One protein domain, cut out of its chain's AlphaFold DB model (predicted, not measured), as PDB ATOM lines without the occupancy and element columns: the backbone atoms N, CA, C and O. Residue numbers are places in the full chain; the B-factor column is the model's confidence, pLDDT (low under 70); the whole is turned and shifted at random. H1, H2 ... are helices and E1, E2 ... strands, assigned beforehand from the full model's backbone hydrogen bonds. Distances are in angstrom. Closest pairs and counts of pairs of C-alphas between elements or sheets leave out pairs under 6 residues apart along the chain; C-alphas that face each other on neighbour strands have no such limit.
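What this domain is: This is residues 19 to 199 and 235 to 253 of the 253 residues of an uncharacterized protein of Oikopleura dioica (UniProt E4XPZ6). One strongly twisted sheet of six strands folds back on itself at E5, with E1, E8 and E2 partly facing E6 and E7. The helix H1 packs on E8, E2 and E5, H3 packs on E1, and H2 packs on H1 and H4 without reaching the sheet. Residues 151 to 156, in the small hairpin of E3 and E4, and residues 74 to 79, in a loop, stick out. The 200 printed residues include four named helices, then eight named strands; the large sheet, E1, E8, E2, E5, E6, E7, is antiparallel. The class is mixed, helices and strands; the whole is compact, with a radius of gyration of the C-alphas of 18.1 A and spans of 55 by 50 by 29 A.

How they stand to each other: H1, residues 25 to 40, touches H2, residues 53 to 64, at a steep tilt of 63 degrees, with C-alphas 31 and 57 closest at 5.7 A. With residues 26 to 30 alone, H1 touches H3, residues 88 to 96; C-alphas 26 and 88 are closest at 5.8 A. H4, residues 105 to 110, touches H2 at C-alphas 64 and 105, 5.1 A, and H3 at C-alphas 95 and 105, 3.8 A. Every O i to N i+4 pair is within hydrogen-bond range in H1, H3 and H4; in H2 it is 7 of 8. E1, residues 120 to 128, is an edge strand beside E8, residues 239 to 252, with N 123 and O 249 at 3.0 A. E8 is the neighbour of E2, residues 139 to 147, with N 140 and O 246 at 2.8 A. E3, residues 150 to 152, and E4, residues 155 to 157, form a hairpin, with N 152 and O 155 at 2.9 A. E5, residues 160 to 172, bends by 87 degrees at residue 169; it is the antiparallel neighbour of E2, with N 164 and O 143 within hydrogen-bond range at 2.9 A. E5, E6, residues 175 to 179, and E7, residues 190 to 194, form a meander, each strand the antiparallel neighbour of the one before; N 169 and O 177 are at 2.9 A, N 178 and O 191 at 2.8 A. H1 is on this folded sheet, its C-alpha 25 lying 5.0 A from C-alpha 165 of E5. H3 is over E8 at a height of 8.5 A over the sheet, and H4 only grazes it.

Where its parts are: H1 begins at C-alpha 25, (-22.828, 10.767, 21.908), and is 22.6 A long. E5 measures 29.8 A. E8 measures 37.4 A and ends at C-alpha 252, (3.065, 20.653, 26.267).

The domain as a whole: The C-alphas of Gly 154 and Ile 253, the two farthest apart, are 59.3 A apart. Residues 200 to 234 are not printed; C-alphas 199 and 235 are 11.9 A apart across the cut. The links H1 to H2 and H2 to H3 are long. The pLDDT is under 70 at residues 19, 21 to 22, 67 to 86 and 184 to 186.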
ATOM      1  N   GLN A  19     -23.690   3.975  20.079       65.38
ATOM      2  CA  GLN A  19     -24.130   4.350  21.419       65.38
ATOM      3  C   GLN A  19     -25.406   3.621  21.862       65.38
ATOM      4  O   GLN A  19     -25.675   3.565  23.065       65.38
ATOM      5  N   LYS A  20     -26.201   3.065  20.936       72.94
ATOM      6  CA  LYS A  20     -27.532   2.497  21.219       72.94
ATOM      7  C   LYS A  20     -28.377   3.461  22.077       72.94
ATOM      8  O   LYS A  20     -28.297   4.672  21.913       72.94
ATOM      9  N   SER A  21     -29.154   2.946  23.027       62.72
ATOM     10  CA  SER A  21     -30.006   3.734  23.930       62.72
ATOM     11  C   SER A  21     -29.269   4.285  25.160       62.72
ATOM     12  O   SER A  21     -29.854   4.368  26.233       62.72
ATOM     13  N   SER A  22     -27.966   4.571  25.056       61.78
ATOM     14  CA  SER A  22     -27.136   4.907  26.226       61.78
ATOM     15  C   SER A  22     -26.710   6.377  26.318       61.78
ATOM     16  O   SER A  22     -25.982   6.722  27.250       61.78
ATOM     17  N   ASN A  23     -27.154   7.227  25.379       75.19
ATOM     18  CA  ASN A  23     -26.882   8.670  25.358       75.19
ATOM     19  C   ASN A  23     -25.393   9.001  25.605       75.19
ATOM     20  O   ASN A  23     -25.050   9.840  26.430       75.19
ATOM     21  N   LEU A  24     -24.483   8.310  24.912       82.69
ATOM     22  CA  LEU A  24     -23.029   8.500  25.001       82.69
ATOM     23  C   LEU A  24     -22.446   9.393  23.906       82.69
ATOM     24  O   LEU A  24     -21.230   9.538  23.831       82.69
ATOM     25  N   CYS A  25     -23.273   9.989  23.056       87.12
ATOM     26  CA  CYS A  25     -22.828  10.767  21.908       87.12
ATOM     27  C   CYS A  25     -21.822  11.864  22.295       87.12
ATOM     28  O   CYS A  25     -20.789  12.011  21.642       87.12
ATOM     29  N   VAL A  26     -22.057  12.560  23.413       89.25
ATOM     30  CA  VAL A  26     -21.141  13.574  23.955       89.25
ATOM     31  C   VAL A  26     -19.810  12.980  24.425       89.25
ATOM     32  O   VAL A  26     -18.779  13.347  23.855       89.25
ATOM     33  N   PRO A  27     -19.760  12.045  25.394       90.94
ATOM     34  CA  PRO A  27     -18.488  11.479  25.836       90.94
ATOM     35  C   PRO A  27     -17.749  10.700  24.738       90.94
ATOM     36  O   PRO A  27     -16.520  10.709  24.734       90.94
ATOM     37  N   ILE A  28     -18.443  10.084  23.774       90.25
ATOM     38  CA  ILE A  28     -17.811   9.455  22.600       90.25
ATOM     39  C   ILE A  28     -17.162  10.522  21.713       90.25
ATOM     40  O   ILE A  28     -15.989  10.385  21.357       90.25
ATOM     41  N   SER A  29     -17.871  11.608  21.396       93.25
ATOM     42  CA  SER A  29     -17.310  12.698  20.594       93.25
ATOM     43  C   SER A  29     -16.089  13.322  21.277       93.25
ATOM     44  O   SER A  29     -15.024  13.447  20.675       93.25
ATOM     45  N   VAL A  30     -16.178  13.604  22.577       94.88
ATOM     46  CA  VAL A  30     -15.069  14.193  23.339       94.88
ATOM     47  C   VAL A  30     -13.886  13.229  23.497       94.88
ATOM     48  O   VAL A  30     -12.736  13.651  23.369       94.88
ATOM     49  N   THR A  31     -14.132  11.928  23.683       94.94
ATOM     50  CA  THR A  31     -13.071  10.900  23.652       94.94
ATOM     51  C   THR A  31     -12.338  10.912  22.314       94.94
ATOM     52  O   THR A  31     -11.114  10.791  22.267       94.94
ATOM     53  N   THR A  32     -13.081  11.089  21.223       94.75
ATOM     54  CA  THR A  32     -12.528  11.173  19.871       94.75
ATOM     55  C   THR A  32     -11.601  12.381  19.727       94.75
ATOM     56  O   THR A  32     -10.473  12.228  19.250       94.75
ATOM     57  N   LEU A  33     -12.029  13.554  20.209       96.81
ATOM     58  CA  LEU A  33     -11.201  14.764  20.218       96.81
ATOM     59  C   LEU A  33      -9.933  14.592  21.064       96.81
ATOM     60  O   LEU A  33      -8.838  14.897  20.596       96.81
ATOM     61  N   LEU A  34     -10.062  14.054  22.281       96.50
ATOM     62  CA  LEU A  34      -8.925  13.797  23.170       96.50
ATOM     63  C   LEU A  34      -7.923  12.829  22.548       96.50
ATOM     64  O   LEU A  34      -6.728  13.100  22.544       96.50
ATOM     65  N   ARG A  35      -8.389  11.715  21.978       94.94
ATOM     66  CA  ARG A  35      -7.514  10.733  21.326       94.94
ATOM     67  C   ARG A  35      -6.764  11.350  20.144       94.94
ATOM     68  O   ARG A  35      -5.580  11.065  19.960       94.94
ATOM     69  N   PHE A  36      -7.430  12.204  19.363       95.44
ATOM     70  CA  PHE A  36      -6.776  12.963  18.299       95.44
ATOM     71  C   PHE A  36      -5.703  13.906  18.865       95.44
ATOM     72  O   PHE A  36      -4.585  13.915  18.352       95.44
ATOM     73  N   ALA A  37      -6.006  14.648  19.931       97.06
ATOM     74  CA  ALA A  37      -5.077  15.589  20.553       97.06
ATOM     75  C   ALA A  37      -3.856  14.892  21.183       97.06
ATOM     76  O   ALA A  37      -2.723  15.302  20.951       97.06
ATOM     77  N   ILE A  38      -4.051  13.774  21.893       95.88
ATOM     78  CA  ILE A  38      -2.961  12.958  22.461       95.88
ATOM     79  C   ILE A  38      -1.985  12.532  21.358       95.88
ATOM     80  O   ILE A  38      -0.767  12.659  21.498       95.88
ATOM     81  N   LYS A  39      -2.521  12.042  20.237       94.69
ATOM     82  CA  LYS A  39      -1.704  11.563  19.124       94.69
ATOM     83  C   LYS A  39      -0.982  12.702  18.408       94.69
ATOM     84  O   LYS A  39       0.207  12.575  18.139       94.69
ATOM     85  N   ASN A  40      -1.686  13.774  18.051       95.69
ATOM     86  CA  ASN A  40      -1.156  14.794  17.144       95.69
ATOM     87  C   ASN A  40      -0.495  15.956  17.886       95.69
ATOM     88  O   ASN A  40       0.615  16.340  17.530       95.69
ATOM     89  N   ASP A  41      -1.126  16.469  18.941       97.25
ATOM     90  CA  ASP A  41      -0.610  17.631  19.667       97.25
ATOM     91  C   ASP A  41       0.559  17.226  20.589       97.25
ATOM     92  O   ASP A  41       1.554  17.941  20.707       97.25
ATOM     93  N   LEU A  42       0.493  16.034  21.204       96.44
ATOM     94  CA  LEU A  42       1.562  15.541  22.087       96.44
ATOM     95  C   LEU A  42       2.564  14.608  21.397       96.44
ATOM     96  O   LEU A  42       3.637  14.356  21.957       96.44
ATOM     97  N   SER A  43       2.261  14.136  20.182       95.25
ATOM     98  CA  SER A  43       3.048  13.108  19.479       95.25
ATOM     99  C   SER A  43       3.202  11.812  20.294       95.25
ATOM    100  O   SER A  43       4.239  11.152  20.231       95.25
ATOM    101  N   PHE A  44       2.194  11.458  21.100       94.31
ATOM    102  CA  PHE A  44       2.244  10.284  21.970       94.31
ATOM    103  C   PHE A  44       1.859   9.001  21.218       94.31
ATOM    104  O   PHE A  44       0.856   8.957  20.499       94.31
ATOM    105  N   VAL A  45       2.645   7.940  21.421       92.56
ATOM    106  CA  VAL A  45       2.407   6.608  20.851       92.56
ATOM    107  C   VAL A  45       2.006   5.652  21.969       92.56
ATOM    108  O   VAL A  45       2.807   5.335  22.845       92.56
ATOM    109  N   ASP A  46       0.771   5.160  21.915       89.75
ATOM    110  CA  ASP A  46       0.208   4.244  22.909       89.75
ATOM    111  C   ASP A  46       0.671   2.794  22.679       89.75
ATOM    112  O   ASP A  46      -0.066   1.966  22.155       89.75
ATOM    113  N   GLN A  47       1.927   2.493  23.022       89.25
ATOM    114  CA  GLN A  47       2.542   1.177  22.766       89.25
ATOM    115  C   GLN A  47       1.928   0.030  23.582       89.25
ATOM    116  O   GLN A  47       2.032  -1.127  23.185       89.25
ATOM    117  N   TYR A  48       1.317   0.347  24.724       88.75
ATOM    118  CA  TYR A  48       0.801  -0.628  25.689       88.75
ATOM    119  C   TYR A  48      -0.729  -0.617  25.782       88.75
ATOM    120  O   TYR A  48      -1.287  -1.112  26.764       88.75
ATOM    121  N   ASP A  49      -1.408  -0.010  24.804       90.31
ATOM    122  CA  ASP A  49      -2.867   0.100  24.754       90.31
ATOM    123  C   ASP A  49      -3.473   0.662  26.056       90.31
ATOM    124  O   ASP A  49      -4.534   0.230  26.516       90.31
ATOM    125  N   ASN A  50      -2.793   1.608  26.705       90.31
ATOM    126  CA  ASN A  50      -3.247   2.253  27.938       90.31
ATOM    127  C   ASN A  50      -4.154   3.454  27.677       90.31
ATOM    128  O   ASN A  50      -4.967   3.793  28.527       90.31
ATOM    129  N   TYR A  51      -4.089   4.028  26.482       92.69
ATOM    130  CA  TYR A  51      -4.873   5.177  26.035       92.69
ATOM    131  C   TYR A  51      -5.779   4.779  24.860       92.69
ATOM    132  O   TYR A  51      -6.031   5.554  23.928       92.69
ATOM    133  N   THR A  52      -6.305   3.548  24.898       91.81
ATOM    134  CA  THR A  52      -7.325   3.093  23.948       91.81
ATOM    135  C   THR A  52      -8.595   3.929  24.082       91.81
ATOM    136  O   THR A  52      -8.867   4.534  25.120       91.81
ATOM    137  N   PHE A  53      -9.394   3.961  23.015       90.81
ATOM    138  CA  PHE A  53     -10.656   4.697  23.003       90.81
ATOM    139  C   PHE A  53     -11.550   4.295  24.185       90.81
ATOM    140  O   PHE A  53     -12.060   5.149  24.898       90.81
ATOM    141  N   GLU A  54     -11.697   2.990  24.421       89.44
ATOM    142  CA  GLU A  54     -12.549   2.443  25.480       89.44
ATOM    143  C   GLU A  54     -12.044   2.796  26.884       89.44
ATOM    144  O   GLU A  54     -12.854   3.135  27.748       89.44
ATOM    145  N   LYS A  55     -10.721   2.768  27.107       92.12
ATOM    146  CA  LYS A  55     -10.113   3.167  28.386       92.12
ATOM    147  C   LYS A  55     -10.358   4.646  28.676       92.12
ATOM    148  O   LYS A  55     -10.867   4.973  29.747       92.12
ATOM    149  N   ILE A  56     -10.098   5.526  27.702       94.19
ATOM    150  CA  ILE A  56     -10.367   6.965  27.849       94.19
ATOM    151  C   ILE A  56     -11.864   7.202  28.083       94.19
ATOM    152  O   ILE A  56     -12.226   7.881  29.042       94.19
ATOM    153  N   LEU A  57     -12.742   6.596  27.275       91.56
ATOM    154  CA  LEU A  57     -14.194   6.736  27.422       91.56
ATOM    155  C   LEU A  57     -14.676   6.282  28.807       91.56
ATOM    156  O   LEU A  57     -15.536   6.925  29.409       91.56
ATOM    157  N   THR A  58     -14.120   5.190  29.329       90.06
ATOM    158  CA  THR A  58     -14.462   4.667  30.656       90.06
ATOM    159  C   THR A  58     -14.032   5.639  31.749       90.06
ATOM    160  O   THR A  58     -14.838   5.968  32.613       90.06
ATOM    161  N   ILE A  59     -12.813   6.181  31.685       92.25
ATOM    162  CA  ILE A  59     -12.365   7.213  32.631       92.25
ATOM    163  C   ILE A  59     -13.267   8.449  32.558       92.25
ATOM    164  O   ILE A  59     -13.682   8.965  33.600       92.25
ATOM    165  N   LEU A  60     -13.630   8.896  31.352       90.44
ATOM    166  CA  LEU A  60     -14.526  10.040  31.195       90.44
ATOM    167  C   LEU A  60     -15.889   9.794  31.847       90.44
ATOM    168  O   LEU A  60     -16.364  10.634  32.604       90.44
ATOM    169  N   THR A  61     -16.494   8.636  31.588       87.50
ATOM    170  CA  THR A  61     -17.876   8.315  31.989       87.50
ATOM    171  C   THR A  61     -18.026   7.751  33.400       87.50
ATOM    172  O   THR A  61     -19.156   7.668  33.884       87.50
ATOM    173  N   MET A  62     -16.927   7.363  34.053       87.00
ATOM    174  CA  MET A  62     -16.928   6.788  35.408       87.00
ATOM    175  C   MET A  62     -16.213   7.660  36.443       87.00
ATOM    176  O   MET A  62     -16.527   7.550  37.624       87.00
ATOM    177  N   ILE A  63     -15.257   8.505  36.036       88.31
ATOM    178  CA  ILE A  63     -14.400   9.260  36.967       88.31
ATOM    179  C   ILE A  63     -14.491  10.764  36.721       88.31
ATOM    180  O   ILE A  63     -14.757  11.527  37.647       88.31
ATOM    181  N   VAL A  64     -14.255  11.212  35.486       87.75
ATOM    182  CA  VAL A  64     -14.184  12.650  35.176       87.75
ATOM    183  C   VAL A  64     -15.568  13.281  35.258       87.75
ATOM    184  O   VAL A  64     -15.755  14.269  35.966       87.75
ATOM    185  N   TYR A  65     -16.530  12.682  34.566       82.19
ATOM    186  CA  TYR A  65     -17.919  13.106  34.526       82.19
ATOM    187  C   TYR A  65     -18.817  11.867  34.641       82.19
ATOM    188  O   TYR A  65     -19.382  11.397  33.646       82.19
ATOM    189  N   PRO A  66     -18.885  11.262  35.845       75.88
ATOM    190  CA  PRO A  66     -19.660  10.059  36.060       75.88
ATOM    191  C   PRO A  66     -21.121  10.291  35.704       75.88
ATOM    192  O   PRO A  66     -21.719  11.300  36.078       75.88
ATOM    193  N   ARG A  67     -21.719   9.322  35.015       64.44
ATOM    194  CA  ARG A  67     -23.119   9.400  34.567       64.44
ATOM    195  C   ARG A  67     -24.125   9.688  35.682       64.44
ATOM    196  O   ARG A  67     -25.139  10.320  35.423       64.44
ATOM    197  N   SER A  68     -23.843   9.257  36.911       57.12
ATOM    198  CA  SER A  68     -24.675   9.560  38.080       57.12
ATOM    199  C   SER A  68     -24.686  11.048  38.452       57.12
ATOM    200  O   SER A  68     -25.646  11.502  39.065       57.12
ATOM    201  N   LEU A  69     -23.654  11.814  38.075       58.81
ATOM    202  CA  LEU A  69     -23.601  13.273  38.232       58.81
ATOM    203  C   LEU A  69     -24.239  14.010  37.045       58.81
ATOM    204  O   LEU A  69     -24.817  15.072  37.248       58.81
ATOM    205  N   ALA A  70     -24.186  13.435  35.838       52.06
ATOM    206  CA  ALA A  70     -24.789  13.989  34.615       52.06
ATOM    207  C   ALA A  70     -26.332  14.015  34.626       52.06
ATOM    208  O   ALA A  70     -26.949  14.490  33.677       52.06
ATOM    209  N   GLY A  71     -26.934  13.488  35.694       46.34
ATOM    210  CA  GLY A  71     -28.373  13.375  35.885       46.34
ATOM    211  C   GLY A  71     -28.755  13.162  37.337       46.34
ATOM    212  O   GLY A  71     -29.656  12.373  37.616       46.34
ATOM    213  N   LEU A  72     -28.037  13.801  38.269       42.03
ATOM    214  CA  LEU A  72     -28.286  13.619  39.694       42.03
ATOM    215  C   LEU A  72     -29.679  14.147  40.041       42.03
ATOM    216  O   LEU A  72     -29.906  15.335  40.272       42.03
ATOM    217  N   ASN A  73     -30.628  13.218  40.041       43.03
ATOM    218  CA  ASN A  73     -31.989  13.447  40.442       43.03
ATOM    219  C   ASN A  73     -31.995  13.686  41.953       43.03
ATOM    220  O   ASN A  73     -31.966  12.748  42.748       43.03
ATOM    221  N   LEU A  74     -32.054  14.952  42.366       46.50
ATOM    222  CA  LEU A  74     -32.281  15.311  43.768       46.50
ATOM    223  C   LEU A  74     -33.660  14.827  44.274       46.50
ATOM    224  O   LEU A  74     -33.961  14.999  45.454       46.50
ATOM    225  N   ASN A  75     -34.520  14.255  43.411       41.81
ATOM    226  CA  ASN A  75     -35.884  13.879  43.758       41.81
ATOM    227  C   ASN A  75     -36.368  12.559  43.093       41.81
ATOM    228  O   ASN A  75     -36.908  12.579  41.984       41.81
ATOM    229  N   PRO A  76     -36.291  11.406  43.784       48.62
ATOM    230  CA  PRO A  76     -36.510  10.059  43.227       48.62
ATOM    231  C   PRO A  76     -37.949   9.737  42.762       48.62
ATOM    232  O   PRO A  76     -38.272   8.580  42.519       48.62
ATOM    233  N   LYS A  77     -38.844  10.728  42.667       53.47
ATOM    234  CA  LYS A  77     -40.274  10.560  42.349       53.47
ATOM    235  C   LYS A  77     -40.680  10.994  40.932       53.47
ATOM    236  O   LYS A  77     -41.865  10.948  40.622       53.47
ATOM    237  N   LYS A  78     -39.748  11.458  40.093       51.75
ATOM    238  CA  LYS A  78     -40.016  11.814  38.686       51.75
ATOM    239  C   LYS A  78     -39.499  10.708  37.761       51.75
ATOM    240  O   LYS A  78     -38.379  10.250  37.959       51.75
ATOM    241  N   GLU A  79     -40.321  10.290  36.798       51.81
ATOM    242  CA  GLU A  79     -39.986   9.249  35.815       51.81
ATOM    243  C   GLU A  79     -38.733   9.618  34.999       51.81
ATOM    244  O   GLU A  79     -38.554  10.769  34.601       51.81
ATOM    245  N   GLU A  80     -37.855   8.630  34.788       48.78
ATOM    246  CA  GLU A  80     -36.443   8.728  34.373       48.78
ATOM    247  C   GLU A  80     -36.160   9.191  32.922       48.78
ATOM    248  O   GLU A  80     -35.112   8.867  32.370       48.78
ATOM    249  N   ASN A  81     -37.045   9.949  32.274       44.03
ATOM    250  CA  ASN A  81     -36.910  10.206  30.829       44.03
ATOM    251  C   ASN A  81     -36.048  11.436  30.468       44.03
ATOM    252  O   ASN A  81     -35.457  11.451  29.391       44.03
ATOM    253  N   ASP A  82     -35.890  12.410  31.376       42.72
ATOM    254  CA  ASP A  82     -35.290  13.729  31.064       42.72
ATOM    255  C   ASP A  82     -33.922  13.993  31.729       42.72
ATOM    256  O   ASP A  82     -33.404  15.109  31.704       42.72
ATOM    257  N   PHE A  83     -33.309  12.995  32.371       47.03
ATOM    258  CA  PHE A  83     -32.205  13.243  33.312       47.03
ATOM    259  C   PHE A  83     -30.817  13.398  32.694       47.03
ATOM    260  O   PHE A  83     -29.857  13.554  33.431       47.03
ATOM    261  N   GLN A  84     -30.662  13.355  31.376       47.38
ATOM    262  CA  GLN A  84     -29.342  13.425  30.750       47.38
ATOM    263  C   GLN A  84     -29.283  14.588  29.772       47.38
ATOM    264  O   GLN A  84     -29.279  14.404  28.555       47.38
ATOM    265  N   THR A  85     -29.208  15.807  30.306       49.09
ATOM    266  CA  THR A  85     -28.718  16.948  29.530       49.09
ATOM    267  C   THR A  85     -27.248  16.700  29.218       49.09
ATOM    268  O   THR A  85     -26.356  17.007  30.005       49.09
ATOM    269  N   ASN A  86     -27.016  16.078  28.067       60.75
ATOM    270  CA  ASN A  86     -25.711  15.869  27.460       60.75
ATOM    271  C   ASN A  86     -25.174  17.213  26.949       60.75
ATOM    272  O   ASN A  86     -25.131  17.470  25.747       60.75
ATOM    273  N   ASP A  87     -24.804  18.090  27.877       79.62
ATOM    274  CA  ASP A  87     -24.118  19.330  27.552       79.62
ATOM    275  C   ASP A  87     -22.624  19.054  27.340       79.62
ATOM    276  O   ASP A  87     -21.881  18.683  28.255       79.62
ATOM    277  N   VAL A  88     -22.191  19.220  26.093       88.62
ATOM    278  CA  VAL A  88     -20.795  19.049  25.693       88.62
ATOM    279  C   VAL A  88     -19.878  20.058  26.382       88.62
ATOM    280  O   VAL A  88     -18.745  19.698  26.704       88.62
ATOM    281  N   GLU A  89     -20.353  21.275  26.669       91.25
ATOM    282  CA  GLU A  89     -19.542  22.298  27.336       91.25
ATOM    283  C   GLU A  89     -19.178  21.862  28.747       91.25
ATOM    284  O   GLU A  89     -17.998  21.845  29.088       91.25
ATOM    285  N   THR A  90     -20.154  21.407  29.533       88.69
ATOM    286  CA  THR A  90     -19.914  20.905  30.891       88.69
ATOM    287  C   THR A  90     -18.849  19.799  30.922       88.69
ATOM    288  O   THR A  90     -17.951  19.816  31.773       88.69
ATOM    289  N   LEU A  91     -18.890  18.845  29.980       90.62
ATOM    290  CA  LEU A  91     -17.872  17.792  29.900       90.62
ATOM    291  C   LEU A  91     -16.494  18.354  29.515       90.62
ATOM    292  O   LEU A  91     -15.492  17.997  30.140       90.62
ATOM    293  N   LEU A  92     -16.427  19.232  28.511       94.25
ATOM    294  CA  LEU A  92     -15.179  19.866  28.076       94.25
ATOM    295  C   LEU A  92     -14.553  20.713  29.192       94.25
ATOM    296  O   LEU A  92     -13.346  20.629  29.431       94.25
ATOM    297  N   GLU A  93     -15.367  21.465  29.932       93.38
ATOM    298  CA  GLU A  93     -14.935  22.215  31.106       93.38
ATOM    299  C   GLU A  93     -14.384  21.293  32.181       93.38
ATOM    300  O   GLU A  93     -13.289  21.532  32.685       93.38
ATOM    301  N   ARG A  94     -15.091  20.208  32.501       92.19
ATOM    302  CA  ARG A  94     -14.638  19.257  33.517       92.19
ATOM    303  C   ARG A  94     -13.324  18.570  33.130       92.19
ATOM    304  O   ARG A  94     -12.516  18.254  34.013       92.19
ATOM    305  N   ILE A  95     -13.096  18.345  31.838       94.62
ATOM    306  CA  ILE A  95     -11.848  17.781  31.319       94.62
ATOM    307  C   ILE A  95     -10.718  18.800  31.396       94.62
ATOM    308  O   ILE A  95      -9.662  18.475  31.933       94.62
ATOM    309  N   CYS A  96     -10.912  20.012  30.882       95.69
ATOM    310  CA  CYS A  96      -9.810  20.958  30.743       95.69
ATOM    311  C   CYS A  96      -9.538  21.796  32.003       95.69
ATOM    312  O   CYS A  96      -8.398  22.188  32.245       95.69
ATOM    313  N   LYS A  97     -10.546  22.052  32.842       92.88
ATOM    314  CA  LYS A  97     -10.425  22.912  34.026       92.88
ATOM    315  C   LYS A  97     -10.260  22.083  35.300       92.88
ATOM    316  O   LYS A  97     -10.856  21.020  35.466       92.88
ATOM    317  N   LYS A  98      -9.449  22.594  36.231       90.50
ATOM    318  CA  LYS A  98      -9.412  22.096  37.612       90.50
ATOM    319  C   LYS A  98     -10.666  22.577  38.340       90.50
ATOM    320  O   LYS A  98     -11.162  23.669  38.078       90.50
ATOM    321  N   THR A  99     -11.159  21.769  39.264       80.44
ATOM    322  CA  THR A  99     -12.214  22.181  40.198       80.44
ATOM    323  C   THR A  99     -11.584  22.508  41.548       80.44
ATOM    324  O   THR A  99     -10.405  22.236  41.767       80.44
ATOM    325  N   TYR A 100     -12.371  23.048  42.478       78.44
ATOM    326  CA  TYR A 100     -11.899  23.261  43.848       78.44
ATOM    327  C   TYR A 100     -11.432  21.958  44.527       78.44
ATOM    328  O   TYR A 100     -10.479  21.971  45.296       78.44
ATOM    329  N   LEU A 101     -12.091  20.832  44.230       76.12
ATOM    330  CA  LEU A 101     -11.870  19.553  44.917       76.12
ATOM    331  C   LEU A 101     -10.981  18.572  44.145       76.12
ATOM    332  O   LEU A 101     -10.439  17.644  44.736       76.12
ATOM    333  N   TYR A 102     -10.853  18.744  42.830       82.12
ATOM    334  CA  TYR A 102     -10.212  17.768  41.955       82.12
ATOM    335  C   TYR A 102      -9.380  18.431  40.867       82.12
ATOM    336  O   TYR A 102      -9.752  19.473  40.319       82.12
ATOM    337  N   THR A 103      -8.302  17.744  40.487       91.31
ATOM    338  CA  THR A 103      -7.543  18.066  39.280       91.31
ATOM    339  C   THR A 103      -8.415  17.971  38.016       91.31
ATOM    340  O   THR A 103      -9.549  17.468  38.035       91.31
ATOM    341  N   SER A 104      -7.900  18.499  36.908       94.31
ATOM    342  CA  SER A 104      -8.595  18.490  35.623       94.31
ATOM    343  C   SER A 104      -8.817  17.055  35.143       94.31
ATOM    344  O   SER A 104      -8.043  16.150  35.456       94.31
ATOM    345  N   GLY A 105      -9.897  16.815  34.401       94.75
ATOM    346  CA  GLY A 105     -10.149  15.484  33.851       94.75
ATOM    347  C   GLY A 105      -9.053  15.025  32.890       94.75
ATOM    348  O   GLY A 105      -8.758  13.834  32.841       94.75
ATOM    349  N   TRP A 106      -8.399  15.960  32.192       96.69
ATOM    350  CA  TRP A 106      -7.213  15.673  31.389       96.69
ATOM    351  C   TRP A 106      -6.096  15.070  32.237       96.69
ATOM    352  O   TRP A 106      -5.560  14.038  31.859       96.69
ATOM    353  N   GLU A 107      -5.801  15.634  33.406       96.38
ATOM    354  CA  GLU A 107      -4.747  15.111  34.276       96.38
ATOM    355  C   GLU A 107      -5.064  13.697  34.787       96.38
ATOM    356  O   GLU A 107      -4.182  12.843  34.854       96.38
ATOM    357  N   ILE A 108      -6.342  13.415  35.069       95.06
ATOM    358  CA  ILE A 108      -6.811  12.069  35.439       95.06
ATOM    359  C   ILE A 108      -6.602  11.083  34.283       95.06
ATOM    360  O   ILE A 108      -6.122   9.974  34.494       95.06
ATOM    361  N   VAL A 109      -6.959  11.477  33.055       96.25
ATOM    362  CA  VAL A 109      -6.748  10.641  31.863       96.25
ATOM    363  C   VAL A 109      -5.255  10.440  31.611       96.25
ATOM    364  O   VAL A 109      -4.844   9.319  31.330       96.25
ATOM    365  N   ARG A 110      -4.452  11.504  31.719       95.94
ATOM    366  CA  ARG A 110      -3.011  11.527  31.440       95.94
ATOM    367  C   ARG A 110      -2.215  10.641  32.388       95.94
ATOM    368  O   ARG A 110      -1.257  10.046  31.939       95.94
ATOM    369  N   THR A 111      -2.607  10.531  33.653       94.25
ATOM    370  CA  THR A 111      -1.847   9.797  34.685       94.25
ATOM    371  C   THR A 111      -2.381   8.384  34.951       94.25
ATOM    372  O   THR A 111      -2.036   7.745  35.944       94.25
ATOM    373  N   GLN A 112      -3.225   7.847  34.061       90.81
ATOM    374  CA  GLN A 112      -3.849   6.529  34.252       90.81
ATOM    375  C   GLN A 112      -2.867   5.340  34.179       90.81
ATOM    376  O   GLN A 112      -3.247   4.211  34.491       90.81
ATOM    377  N   SER A 113      -1.633   5.549  33.706       90.31
ATOM    378  CA  SER A 113      -0.621   4.501  33.524       90.31
ATOM    379  C   SER A 113       0.795   5.073  33.595       90.31
ATOM    380  O   SER A 113       1.007   6.223  33.235       90.31
ATOM    381  N   TYR A 114       1.775   4.238  33.960       84.56
ATOM    382  CA  TYR A 114       3.198   4.599  34.029       84.56
ATOM    383  C   TYR A 114       3.774   5.144  32.713       84.56
ATOM    384  O   TYR A 114       4.652   6.000  32.732       84.56
ATOM    385  N   SER A 115       3.311   4.632  31.569       89.81
ATOM    386  CA  SER A 115       3.691   5.152  30.251       89.81
ATOM    387  C   SER A 115       2.718   6.260  29.856       89.81
ATOM    388  O   SER A 115       1.848   6.045  29.013       89.81
ATOM    389  N   GLU A 116       2.825   7.414  30.507       92.81
ATOM    390  CA  GLU A 116       1.927   8.554  30.308       92.81
ATOM    391  C   GLU A 116       2.365   9.522  29.195       92.81
ATOM    392  O   GLU A 116       3.557   9.637  28.892       92.81
ATOM    393  N   PRO A 117       1.417  10.247  28.568       95.38
ATOM    394  CA  PRO A 117       1.724  11.403  27.743       95.38
ATOM    395  C   PRO A 117       2.466  12.482  28.535       95.38
ATOM    396  O   PRO A 117       2.259  12.648  29.741       95.38
ATOM    397  N   ALA A 118       3.277  13.264  27.817       95.06
ATOM    398  CA  ALA A 118       3.989  14.404  28.383       95.06
ATOM    399  C   ALA A 118       3.037  15.354  29.128       95.06
ATOM    400  O   ALA A 118       1.887  15.561  28.714       95.06
ATOM    401  N   GLU A 119       3.545  15.944  30.209       96.12
ATOM    402  CA  GLU A 119       2.827  16.962  30.965       96.12
ATOM    403  C   GLU A 119       2.358  18.084  30.028       96.12
ATOM    404  O   GLU A 119       3.076  18.527  29.124       96.12
ATOM    405  N   SER A 120       1.088  18.456  30.161       97.00
ATOM    406  CA  SER A 120       0.420  19.328  29.199       97.00
ATOM    407  C   SER A 120      -0.853  19.941  29.764       97.00
ATOM    408  O   SER A 120      -1.512  19.365  30.632       97.00
ATOM    409  N   THR A 121      -1.236  21.099  29.233       96.56
ATOM    410  CA  THR A 121      -2.533  21.728  29.491       96.56
ATOM    411  C   THR A 121      -3.574  21.278  28.468       96.56
ATOM    412  O   THR A 121      -3.244  20.917  27.340       96.56
ATOM    413  N   CYS A 122      -4.844  21.309  28.874       97.69
ATOM    414  CA  CYS A 122      -6.001  21.070  28.014       97.69
ATOM    415  C   CYS A 122      -6.758  22.375  27.836       97.69
ATOM    416  O   CYS A 122      -7.083  23.040  28.822       97.69
ATOM    417  N   GLU A 123      -7.063  22.716  26.593       97.44
ATOM    418  CA  GLU A 123      -7.881  23.870  26.244       97.44
ATOM    419  C   GLU A 123      -8.929  23.460  25.213       97.44
ATOM    420  O   GLU A 123      -8.662  22.639  24.331       97.44
ATOM    421  N   PHE A 124     -10.119  24.048  25.307       97.19
ATOM    422  CA  PHE A 124     -11.152  23.899  24.293       97.19
ATOM    423  C   PHE A 124     -11.654  25.269  23.845       97.19
ATOM    424  O   PHE A 124     -11.652  26.228  24.617       97.19
ATOM    425  N   GLU A 125     -12.093  25.346  22.596       96.75
ATOM    426  CA  GLU A 125     -12.577  26.568  21.960       96.75
ATOM    427  C   GLU A 125     -13.911  26.310  21.254       96.75
ATOM    428  O   GLU A 125     -14.153  25.220  20.719       96.75
ATOM    429  N   LYS A 126     -14.777  27.329  21.247       95.94
ATOM    430  CA  LYS A 126     -15.984  27.330  20.419       95.94
ATOM    431  C   LYS A 126     -15.600  27.753  19.008       95.94
ATOM    432  O   LYS A 126     -15.022  28.818  18.810       95.94
ATOM    433  N   VAL A 127     -15.945  26.923  18.038       95.00
ATOM    434  CA  VAL A 127     -15.703  27.138  16.615       95.00
ATOM    435  C   VAL A 127     -17.040  27.377  15.933       95.00
ATOM    436  O   VAL A 127     -17.983  26.609  16.117       95.00
ATOM    437  N   LEU A 128     -17.115  28.436  15.132       93.81
ATOM    438  CA  LEU A 128     -18.310  28.772  14.370       93.81
ATOM    439  C   LEU A 128     -18.215  28.184  12.959       93.81
ATOM    440  O   LEU A 128     -17.425  28.639  12.132       93.81
ATOM    441  N   LEU A 129     -19.020  27.161  12.692       93.94
ATOM    442  CA  LEU A 129     -19.156  26.552  11.377       93.94
ATOM    443  C   LEU A 129     -19.964  27.467  10.454       93.94
ATOM    444  O   LEU A 129     -21.011  27.984  10.832       93.94
ATOM    445  N   ASN A 130     -19.492  27.621   9.220       91.56
ATOM    446  CA  ASN A 130     -20.154  28.378   8.156       91.56
ATOM    447  C   ASN A 130     -19.715  27.854   6.779       91.56
ATOM    448  O   ASN A 130     -18.875  26.956   6.685       91.56
ATOM    449  N   GLU A 131     -20.265  28.407   5.701       90.25
ATOM    450  CA  GLU A 131     -19.965  27.947   4.340       90.25
ATOM    451  C   GLU A 131     -18.486  28.082   3.934       90.25
ATOM    452  O   GLU A 131     -18.001  27.300   3.121       90.25
ATOM    453  N   ASN A 132     -17.760  29.017   4.551       90.31
ATOM    454  CA  ASN A 132     -16.345  29.300   4.299       90.31
ATOM    455  C   ASN A 132     -15.411  28.613   5.306       90.31
ATOM    456  O   ASN A 132     -14.200  28.840   5.284       90.31
ATOM    457  N   TYR A 133     -15.949  27.797   6.216       92.94
ATOM    458  CA  TYR A 133     -15.147  27.141   7.239       92.94
ATOM    459  C   TYR A 133     -14.137  26.174   6.606       92.94
ATOM    460  O   TYR A 133     -14.491  25.303   5.805       92.94
ATOM    461  N   VAL A 134     -12.871  26.309   7.003       93.38
ATOM    462  CA  VAL A 134     -11.771  25.455   6.552       93.38
ATOM    463  C   VAL A 134     -11.440  24.454   7.647       93.38
ATOM    464  O   VAL A 134     -11.099  24.825   8.770       93.38
ATOM    465  N   PHE A 135     -11.522  23.169   7.310       94.75
ATOM    466  CA  PHE A 135     -11.209  22.097   8.244       94.75
ATOM    467  C   PHE A 135      -9.721  22.099   8.615       94.75
ATOM    468  O   PHE A 135      -8.862  21.986   7.743       94.75
ATOM    469  N   SER A 136      -9.432  22.156   9.913       93.88
ATOM    470  CA  SER A 136      -8.070  22.067  10.458       93.88
ATOM    471  C   SER A 136      -7.870  20.845  11.352       93.88
ATOM    472  O   SER A 136      -6.814  20.216  11.318       93.88
ATOM    473  N   ARG A 137      -8.885  20.485  12.144       95.94
ATOM    474  CA  ARG A 137      -8.878  19.335  13.051       95.94
ATOM    475  C   ARG A 137     -10.304  18.869  13.354       95.94
ATOM    476  O   ARG A 137     -11.250  19.616  13.095       95.94
ATOM    477  N   PRO A 138     -10.475  17.662  13.918       97.00
ATOM    478  CA  PRO A 138     -11.788  17.184  14.304       97.00
ATOM    479  C   PRO A 138     -12.490  18.095  15.308       97.00
ATOM    480  O   PRO A 138     -11.848  18.643  16.206       97.00
ATOM    481  N   LEU A 139     -13.812  18.205  15.169       97.44
ATOM    482  CA  LEU A 139     -14.670  19.013  16.039       97.44
ATOM    483  C   LEU A 139     -15.826  18.187  16.590       97.44
ATOM    484  O   LEU A 139     -16.357  17.326  15.892       97.44
ATOM    485  N   SER A 140     -16.279  18.497  17.800       96.50
ATOM    486  CA  SER A 140     -17.571  18.029  18.296       96.50
ATOM    487  C   SER A 140     -18.668  18.948  17.756       96.50
ATOM    488  O   SER A 140     -18.640  20.146  18.016       96.50
ATOM    489  N   VAL A 141     -19.624  18.398  17.007       95.56
ATOM    490  CA  VAL A 141     -20.708  19.140  16.335       95.56
ATOM    491  C   VAL A 141     -22.060  18.613  16.794       95.56
ATOM    492  O   VAL A 141     -22.224  17.403  16.930       95.56
ATOM    493  N   THR A 142     -23.029  19.491  17.034       94.12
ATOM    494  CA  THR A 142     -24.386  19.074  17.413       94.12
ATOM    495  C   THR A 142     -25.269  19.020  16.175       94.12
ATOM    496  O   THR A 142     -25.543  20.042  15.547       94.12
ATOM    497  N   GLY A 143     -25.699  17.817  15.804       92.62
ATOM    498  CA  GLY A 143     -26.685  17.588  14.758       92.62
ATOM    499  C   GLY A 143     -28.106  17.791  15.280       92.62
ATOM    500  O   GLY A 143     -28.402  17.436  16.419       92.62
ATOM    501  N   ALA A 144     -28.980  18.314  14.428       91.69
ATOM    502  CA  ALA A 144     -30.415  18.426  14.652       91.69
ATOM    503  C   ALA A 144     -31.150  17.638  13.561       91.69
ATOM    504  O   ALA A 144     -30.910  17.838  12.367       91.69
ATOM    505  N   TYR A 145     -32.040  16.739  13.964       89.62
ATOM    506  CA  TYR A 145     -32.841  15.923  13.058       89.62
ATOM    507  C   TYR A 145     -34.313  16.068  13.390       89.62
ATOM    508  O   TYR A 145     -34.712  15.879  14.535       89.62
ATOM    509  N   PHE A 146     -35.130  16.356  12.382       87.00
ATOM    510  CA  PHE A 146     -36.566  16.472  12.590       87.00
ATOM    511  C   PHE A 146     -37.245  15.111  12.414       87.00
ATOM    512  O   PHE A 146     -37.353  14.599  11.288       87.00
ATOM    513  N   LEU A 147     -37.665  14.518  13.534       83.38
ATOM    514  CA  LEU A 147     -38.397  13.258  13.573       83.38
ATOM    515  C   LEU A 147     -39.860  13.511  13.171       83.38
ATOM    516  O   LEU A 147     -40.539  14.286  13.843       83.38
ATOM    517  N   PRO A 148     -40.365  12.872  12.100       80.25
ATOM    518  CA  PRO A 148     -41.777  12.966  11.748       80.25
ATOM    519  C   PRO A 148     -42.644  12.199  12.755       80.25
ATOM    520  O   PRO A 148     -42.158  11.293  13.441       80.25
ATOM    521  N   THR A 149     -43.945  12.503  12.773       82.56
ATOM    522  CA  THR A 149     -44.931  11.739  13.552       82.56
ATOM    523  C   THR A 149     -44.804  10.247  13.254       82.56
ATOM    524  O   THR A 149     -44.745   9.834  12.091       82.56
ATOM    525  N   ARG A 150     -44.777   9.423  14.302       79.31
ATOM    526  CA  ARG A 150     -44.657   7.967  14.174       79.31
ATOM    527  C   ARG A 150     -45.569   7.259  15.158       79.31
ATOM    528  O   ARG A 150     -45.761   7.730  16.271       79.31
ATOM    529  N   ARG A 151     -46.066   6.089  14.761       78.88
ATOM    530  CA  ARG A 151     -46.825   5.196  15.635       78.88
ATOM    531  C   ARG A 151     -46.007   3.947  15.922       78.88
ATOM    532  O   ARG A 151     -45.623   3.249  14.986       78.88
ATOM    533  N   ILE A 152     -45.726   3.679  17.193       77.62
ATOM    534  CA  ILE A 152     -44.961   2.508  17.644       77.62
ATOM    535  C   ILE A 152     -45.805   1.782  18.682       77.62
ATOM    536  O   ILE A 152     -46.267   2.403  19.632       77.62
ATOM    537  N   ASP A 153     -46.050   0.487  18.472       82.56
ATOM    538  CA  ASP A 153     -46.826  -0.364  19.387       82.56
ATOM    539  C   ASP A 153     -48.188   0.235  19.791       82.56
ATOM    540  O   ASP A 153     -48.659   0.112  20.917       82.56
ATOM    541  N   GLY A 154     -48.834   0.916  18.840       81.50
ATOM    542  CA  GLY A 154     -50.127   1.568  19.036       81.50
ATOM    543  C   GLY A 154     -50.062   2.971  19.648       81.50
ATOM    544  O   GLY A 154     -51.090   3.649  19.607       81.50
ATOM    545  N   ILE A 155     -48.892   3.418  20.117       82.81
ATOM    546  CA  ILE A 155     -48.634   4.733  20.722       82.81
ATOM    547  C   ILE A 155     -48.192   5.726  19.645       82.81
ATOM    548  O   ILE A 155     -47.255   5.455  18.889       82.81
ATOM    549  N   ASP A 156     -48.857   6.878  19.587       82.19
ATOM    550  CA  ASP A 156     -48.504   7.975  18.689       82.19
ATOM    551  C   ASP A 156     -47.458   8.887  19.340       82.19
ATOM    552  O   ASP A 156     -47.646   9.393  20.446       82.19
ATOM    553  N   TYR A 157     -46.359   9.108  18.629       78.12
ATOM    554  CA  TYR A 157     -45.295  10.028  19.005       78.12
ATOM    555  C   TYR A 157     -45.366  11.257  18.090       78.12
ATOM    556  O   TYR A 157     -45.357  11.085  16.862       78.12
ATOM    557  N   PRO A 158     -45.449  12.476  18.655       81.19
ATOM    558  CA  PRO A 158     -45.520  13.708  17.879       81.19
ATOM    559  C   PRO A 158     -44.206  13.989  17.140       81.19
ATOM    560  O   PRO A 158     -43.210  13.285  17.305       81.19
ATOM    561  N   GLU A 159     -44.222  15.020  16.295       82.88
ATOM    562  CA  GLU A 159     -42.993  15.504  15.665       82.88
ATOM    563  C   GLU A 159     -42.093  16.145  16.715       82.88
ATOM    564  O   GLU A 159     -42.566  16.890  17.574       82.88
ATOM    565  N   GLU A 160     -40.798  15.866  16.635       84.94
ATOM    566  CA  GLU A 160     -39.831  16.343  17.617       84.94
ATOM    567  C   GLU A 160     -38.473  16.584  16.956       84.94
ATOM    568  O   GLU A 160     -38.063  15.858  16.042       84.94
ATOM    569  N   VAL A 161     -37.758  17.608  17.424       85.62
ATOM    570  CA  VAL A 161     -36.353  17.795  17.062       85.62
ATOM    571  C   VAL A 161     -35.491  16.948  17.969       85.62
ATOM    572  O   VAL A 161     -35.424  17.150  19.176       85.62
ATOM    573  N   PHE A 162     -34.770  16.029  17.351       85.75
ATOM    574  CA  PHE A 162     -33.774  15.226  18.016       85.75
ATOM    575  C   PHE A 162     -32.390  15.855  17.856       85.75
ATOM    576  O   PHE A 162     -31.921  16.060  16.732       85.75
ATOM    577  N   PHE A 163     -31.718  16.117  18.976       88.00
ATOM    578  CA  PHE A 163     -30.336  16.590  18.994       88.00
ATOM    579  C   PHE A 163     -29.365  15.446  19.259       88.00
ATOM    580  O   PHE A 163     -29.571  14.618  20.145       88.00
ATOM    581  N   HIS A 164     -28.271  15.413  18.502       89.56
ATOM    582  CA  HIS A 164     -27.262  14.368  18.625       89.56
ATOM    583  C   HIS A 164     -25.855  14.920  18.445       89.56
ATOM    584  O   HIS A 164     -25.556  15.558  17.436       89.56
ATOM    585  N   GLN A 165     -24.963  14.623  19.389       92.06
ATOM    586  CA  GLN A 165     -23.559  14.983  19.252       92.06
ATOM    587  C   GLN A 165     -22.854  14.054  18.255       92.06
ATOM    588  O   GLN A 165     -22.879  12.833  18.385       92.06
ATOM    589  N   MET A 166     -22.187  14.650  17.280       93.62
ATOM    590  CA  MET A 166     -21.387  13.991  16.254       93.62
ATOM    591  C   MET A 166     -19.959  14.524  16.284       93.62
ATOM    592  O   MET A 166     -19.681  15.559  16.897       93.62
ATOM    593  N   THR A 167     -19.060  13.855  15.568       95.25
ATOM    594  CA  THR A 167     -17.682  14.328  15.400       95.25
ATOM    595  C   THR A 167     -17.386  14.604  13.933       95.25
ATOM    596  O   THR A 167     -17.544  13.728  13.086       95.25
ATOM    597  N   LEU A 168     -16.942  15.818  13.621       96.50
ATOM    598  CA  LEU A 168     -16.471  16.192  12.292       96.50
ATOM    599  C   LEU A 168     -15.120  15.536  12.014       96.50
ATOM    600  O   LEU A 168     -14.145  15.834  12.694       96.50
ATOM    601  N   ASP A 169     -15.063  14.656  11.016       94.00
ATOM    602  CA  ASP A 169     -13.825  13.992  10.587       94.00
ATOM    603  C   ASP A 169     -13.041  14.849   9.594       94.00
ATOM    604  O   ASP A 169     -11.820  14.918   9.685       94.00
ATOM    605  N   ARG A 170     -13.732  15.451   8.620       94.06
ATOM    606  CA  ARG A 170     -13.142  16.232   7.523       94.06
ATOM    607  C   ARG A 170     -14.209  17.013   6.759       94.06
ATOM    608  O   ARG A 170     -15.406  16.787   6.941       94.06
ATOM    609  N   ILE A 171     -13.754  17.845   5.826       95.00
ATOM    610  CA  ILE A 171     -14.580  18.403   4.752       95.00
ATOM    611  C   ILE A 171     -14.135  17.792   3.426       95.00
ATOM    612  O   ILE A 171     -12.942  17.727   3.134       95.00
ATOM    613  N   GLU A 172     -15.089  17.313   2.634       94.00
ATOM    614  CA  GLU A 172     -14.840  16.677   1.340       94.00
ATOM    615  C   GLU A 172     -15.910  17.143   0.350       94.00
ATOM    616  O   GLU A 172     -17.099  16.996   0.612       94.00
ATOM    617  N   ASN A 173     -15.495  17.737  -0.774       92.75
ATOM    618  CA  ASN A 173     -16.396  18.253  -1.817       92.75
ATOM    619  C   ASN A 173     -17.474  19.236  -1.303       92.75
ATOM    620  O   ASN A 173     -18.620  19.194  -1.748       92.75
ATOM    621  N   GLY A 174     -17.115  20.112  -0.357       93.38
ATOM    622  CA  GLY A 174     -18.049  21.077   0.235       93.38
ATOM    623  C   GLY A 174     -19.060  20.453   1.204       93.38
ATOM    624  O   GLY A 174     -20.094  21.058   1.489       93.38
ATOM    625  N   GLU A 175     -18.798  19.238   1.696       95.75
ATOM    626  CA  GLU A 175     -19.618  18.553   2.694       95.75
ATOM    627  C   GLU A 175     -18.822  18.287   3.972       95.75
ATOM    628  O   GLU A 175     -17.715  17.749   3.938       95.75
ATOM    629  N   TYR A 176     -19.425  18.611   5.113       95.69
ATOM    630  CA  TYR A 176     -19.023  18.110   6.417       95.69
ATOM    631  C   TYR A 176     -19.240  16.600   6.466       95.69
ATOM    632  O   TYR A 176     -20.364  16.125   6.290       95.69
ATOM    633  N   VAL A 177     -18.172  15.848   6.726       95.12
ATOM    634  CA  VAL A 177     -18.224  14.397   6.924       95.12
ATOM    635  C   VAL A 177     -18.200  14.119   8.424       95.12
ATOM    636  O   VAL A 177     -17.180  14.303   9.087       95.12
ATOM    637  N   LEU A 178     -19.343  13.694   8.955       93.88
ATOM    638  CA  LEU A 178     -19.600  13.532  10.383       93.88
ATOM    639  C   LEU A 178     -19.652  12.048  10.757       93.88
ATOM    640  O   LEU A 178     -20.333  11.256  10.103       93.88
ATOM    641  N   GLN A 179     -18.979  11.685  11.844       91.31
ATOM    642  CA  GLN A 179     -19.202  10.423  12.538       91.31
ATOM    643  C   GLN A 179     -20.464  10.532  13.389       91.31
ATOM    644  O   GLN A 179     -20.542  11.346  14.310       91.31
ATOM    645  N   ASN A 180     -21.436   9.687  13.078       88.25
ATOM    646  CA  ASN A 180     -22.662   9.532  13.840       88.25
ATOM    647  C   ASN A 180     -22.518   8.324  14.758       88.25
ATOM    648  O   ASN A 180     -22.060   7.289  14.301       88.25
ATOM    649  N   THR A 181     -22.925   8.425  16.018       83.50
ATOM    650  CA  THR A 181     -22.808   7.302  16.967       83.50
ATOM    651  C   THR A 181     -24.137   6.595  17.191       83.50
ATOM    652  O   THR A 181     -24.173   5.549  17.828       83.50
ATOM    653  N   GLN A 182     -25.241   7.125  16.660       79.88
ATOM    654  CA  GLN A 182     -26.564   6.526  16.775       79.88
ATOM    655  C   GLN A 182     -26.977   5.872  15.465       79.88
ATOM    656  O   GLN A 182     -27.465   6.529  14.542       79.88
ATOM    657  N   PHE A 183     -26.783   4.558  15.383       75.94
ATOM    658  CA  PHE A 183     -27.068   3.823  14.159       75.94
ATOM    659  C   PHE A 183     -28.549   3.474  14.058       75.94
ATOM    660  O   PHE A 183     -29.149   2.901  14.964       75.94
ATOM    661  N   SER A 184     -29.134   3.760  12.903       67.94
ATOM    662  CA  SER A 184     -30.418   3.199  12.496       67.94
ATOM    663  C   SER A 184     -30.412   2.986  10.985       67.94
ATOM    664  O   SER A 184     -29.505   3.451  10.294       67.94
ATOM    665  N   VAL A 185     -31.433   2.312  10.447       59.19
ATOM    666  CA  VAL A 185     -31.601   2.167   8.987       59.19
ATOM    667  C   VAL A 185     -31.583   3.534   8.284       59.19
ATOM    668  O   VAL A 185     -31.044   3.654   7.189       59.19
ATOM    669  N   ASN A 186     -32.086   4.577   8.951       69.19
ATOM    670  CA  ASN A 186     -32.162   5.940   8.423       69.19
ATOM    671  C   ASN A 186     -31.020   6.847   8.914       69.19
ATOM    672  O   ASN A 186     -30.930   8.010   8.517       69.19
ATOM    673  N   HIS A 187     -30.158   6.351   9.802       80.31
ATOM    674  CA  HIS A 187     -29.058   7.104  10.398       80.31
ATOM    675  C   HIS A 187     -27.765   6.328  10.183       80.31
ATOM    676  O   HIS A 187     -27.354   5.547  11.049       80.31
ATOM    677  N   PRO A 188     -27.137   6.500   9.005       85.50
ATOM    678  CA  PRO A 188     -25.902   5.813   8.714       85.50
ATOM    679  C   PRO A 188     -24.802   6.252   9.691       85.50
ATOM    680  O   PRO A 188     -24.842   7.354  10.241       85.50
ATOM    681  N   PRO A 189     -23.789   5.400   9.882       85.94
ATOM    682  CA  PRO A 189     -22.637   5.686  10.736       85.94
ATOM    683  C   PRO A 189     -21.805   6.897  10.266       85.94
ATOM    684  O   PRO A 189     -21.123   7.532  11.067       85.94
ATOM    685  N   VAL A 190     -21.893   7.258   8.981       90.38
ATOM    686  CA  VAL A 190     -21.320   8.491   8.425       90.38
ATOM    687  C   VAL A 190     -22.439   9.344   7.848       90.38
ATOM    688  O   VAL A 190     -23.172   8.891   6.968       90.38
ATOM    689  N   ILE A 191     -22.537  10.585   8.314       91.38
ATOM    690  CA  ILE A 191     -23.488  11.584   7.823       91.38
ATOM    691  C   ILE A 191     -22.716  12.638   7.032       91.38
ATOM    692  O   ILE A 191     -21.659  13.096   7.459       91.38
ATOM    693  N   LYS A 192     -23.246  13.022   5.868       93.62
ATOM    694  CA  LYS A 192     -22.695  14.100   5.042       93.62
ATOM    695  C   LYS A 192     -23.670  15.263   4.982       93.62
ATOM    696  O   LYS A 192     -24.841  15.070   4.648       93.62
ATOM    697  N   ILE A 193     -23.194  16.459   5.311       94.50
ATOM    698  CA  ILE A 193     -23.995  17.687   5.279       94.50
ATOM    699  C   ILE A 193     -23.242  18.746   4.482       94.50
ATOM    700  O   ILE A 193     -22.111  19.075   4.813       94.50
ATOM    701  N   LYS A 194     -23.865  19.293   3.434       94.88
ATOM    702  CA  LYS A 194     -23.283  20.394   2.649       94.88
ATOM    703  C   LYS A 194     -23.010  21.606   3.535       94.88
ATOM    704  O   LYS A 194     -23.878  21.977   4.316       94.88
ATOM    705  N   GLN A 195     -21.879  22.274   3.334       93.44
ATOM    706  CA  GLN A 195     -21.545  23.519   4.034       93.44
ATOM    707  C   GLN A 195     -22.545  24.649   3.749       93.44
ATOM    708  O   GLN A 195     -22.747  25.524   4.578       93.44
ATOM    709  N   THR A 196     -23.211  24.591   2.595       93.12
ATOM    710  CA  THR A 196     -24.277  25.521   2.197       93.12
ATOM    711  C   THR A 196     -25.655  25.130   2.743       93.12
ATOM    712  O   THR A 196     -26.653  25.783   2.428       93.12
ATOM    713  N   ARG A 197     -25.772  24.003   3.463       94.38
ATOM    714  CA  ARG A 197     -27.040  23.619   4.091       94.38
ATOM    715  C   ARG A 197     -27.330  24.618   5.216       94.38
ATOM    716  O   ARG A 197     -26.397  25.013   5.907       94.38
ATOM    717  N   PRO A 198     -28.597  25.021   5.410       95.56
ATOM    718  CA  PRO A 198     -28.930  25.869   6.536       95.56
ATOM    719  C   PRO A 198     -28.536  25.254   7.880       95.56
ATOM    720  O   PRO A 198     -28.457  24.033   8.021       95.56
ATOM    721  N   TYR A 199     -28.344  26.116   8.863       95.31
ATOM    722  CA  TYR A 199     -27.991  25.766  10.227       95.31
ATOM    723  C   TYR A 199     -29.236  25.768  11.104       95.31
ATOM    724  O   TYR A 199     -30.133  26.585  10.908       95.31
ATOM    725  N   ASN A 235     -36.765  20.750   6.866       90.50
ATOM    726  CA  ASN A 235     -37.352  19.565   6.240       90.50
ATOM    727  C   ASN A 235     -37.325  18.345   7.172       90.50
ATOM    728  O   ASN A 235     -36.314  18.073   7.824       90.50
ATOM    729  N   LYS A 236     -38.407  17.558   7.145       87.88
ATOM    730  CA  LYS A 236     -38.495  16.254   7.818       87.88
ATOM    731  C   LYS A 236     -37.472  15.278   7.243       87.88
ATOM    732  O   LYS A 236     -37.108  15.353   6.068       87.88
ATOM    733  N   ASN A 237     -37.040  14.335   8.070       84.88
ATOM    734  CA  ASN A 237     -36.069  13.305   7.703       84.88
ATOM    735  C   ASN A 237     -34.719  13.826   7.175       84.88
ATOM    736  O   ASN A 237     -34.034  13.147   6.409       84.88
ATOM    737  N   CYS A 238     -34.332  15.038   7.571       88.75
ATOM    738  CA  CYS A 238     -33.090  15.668   7.149       88.75
ATOM    739  C   CYS A 238     -32.250  16.062   8.362       88.75
ATOM    740  O   CYS A 238     -32.765  16.612   9.333       88.75
ATOM    741  N   TRP A 239     -30.943  15.813   8.268       91.88
ATOM    742  CA  TRP A 239     -29.969  16.313   9.231       91.88
ATOM    743  C   TRP A 239     -29.564  17.749   8.904       91.88
ATOM    744  O   TRP A 239     -29.193  18.071   7.768       91.88
ATOM    745  N   TYR A 240     -29.589  18.563   9.947       94.12
ATOM    746  CA  TYR A 240     -28.996  19.887  10.053       94.12
ATOM    747  C   TYR A 240     -27.965  19.841  11.180       94.12
ATOM    748  O   TYR A 240     -27.858  18.843  11.898       94.12
ATOM    749  N   HIS A 241     -27.201  20.906  11.357       92.50
ATOM    750  CA  HIS A 241     -26.363  21.058  12.538       92.50
ATOM    751  C   HIS A 241     -26.458  22.474  13.070       92.50
ATOM    752  O   HIS A 241     -26.786  23.410  12.337       92.50
ATOM    753  N   LEU A 242     -26.169  22.612  14.356       94.00
ATOM    754  CA  LEU A 242     -25.953  23.914  14.955       94.00
ATOM    755  C   LEU A 242     -24.672  24.523  14.358       94.00
ATOM    756  O   LEU A 242     -23.758  23.792  13.947       94.00
ATOM    757  N   PRO A 243     -24.581  25.860  14.291       93.06
ATOM    758  CA  PRO A 243     -23.373  26.525  13.813       93.06
ATOM    759  C   PRO A 243     -22.230  26.411  14.827       93.06
ATOM    760  O   PRO A 243     -21.063  26.497  14.461       93.06
ATOM    761  N   GLN A 244     -22.545  26.171  16.099       94.00
ATOM    762  CA  GLN A 244     -21.565  26.015  17.165       94.00
ATOM    763  C   GLN A 244     -20.975  24.600  17.168       94.00
ATOM    764  O   GLN A 244     -21.692  23.597  17.193       94.00
ATOM    765  N   ALA A 245     -19.649  24.537  17.180       96.12
ATOM    766  CA  ALA A 245     -18.863  23.323  17.316       96.12
ATOM    767  C   ALA A 245     -17.729  23.536  18.326       96.12
ATOM    768  O   ALA A 245     -17.425  24.667  18.700       96.12
ATOM    769  N   TYR A 246     -17.085  22.454  18.755       97.69
ATOM    770  CA  TYR A 246     -16.040  22.509  19.778       97.69
ATOM    771  C   TYR A 246     -14.766  21.821  19.314       97.69
ATOM    772  O   TYR A 246     -14.794  20.670  18.875       97.69
ATOM    773  N   SER A 247     -13.649  22.525  19.452       97.44
ATOM    774  CA  SER A 247     -12.293  22.018  19.241       97.44
ATOM    775  C   SER A 247     -11.623  21.832  20.602       97.44
ATOM    776  O   SER A 247     -11.846  22.626  21.513       97.44
ATOM    777  N   LEU A 248     -10.825  20.774  20.754       97.88
ATOM    778  CA  LEU A 248     -10.035  20.494  21.958       97.88
ATOM    779  C   LEU A 248      -8.576  20.325  21.558       97.88
ATOM    780  O   LEU A 248      -8.288  19.583  20.618       97.88
ATOM    781  N   THR A 249      -7.676  20.967  22.296       98.06
ATOM    782  CA  THR A 249      -6.227  20.965  22.067       98.06
ATOM    783  C   THR A 249      -5.469  20.617  23.345       98.06
ATOM    784  O   THR A 249      -5.930  20.913  24.451       98.06
ATOM    785  N   LEU A 250      -4.302  19.990  23.189       98.31
ATOM    786  CA  LEU A 250      -3.358  19.754  24.283       98.31
ATOM    787  C   LEU A 250      -2.049  20.501  24.011       98.31
ATOM    788  O   LEU A 250      -1.516  20.422  22.908       98.31
ATOM    789  N   LYS A 251      -1.504  21.212  25.000       97.38
ATOM    790  CA  LYS A 251      -0.248  21.969  24.851       97.38
ATOM    791  C   LYS A 251       0.778  21.481  25.859       97.38
ATOM    792  O   LYS A 251       0.495  21.479  27.051       97.38
ATOM    793  N   LYS A 252       1.954  21.057  25.388       95.12
ATOM    794  CA  LYS A 252       3.065  20.653  26.267       95.12
ATOM    795  C   LYS A 252       3.483  21.817  27.164       95.12
ATOM    796  O   LYS A 252       3.467  22.963  26.710       95.12
ATOM    797  N   ILE A 253       3.832  21.489  28.403       90.94
ATOM    798  CA  ILE A 253       4.442  22.410  29.369       90.94
ATOM    799  C   ILE A 253       5.966  22.322  29.249       90.94
ATOM    800  O   ILE A 253       6.471  21.204  28.996       90.94
TER     801      ILE A 253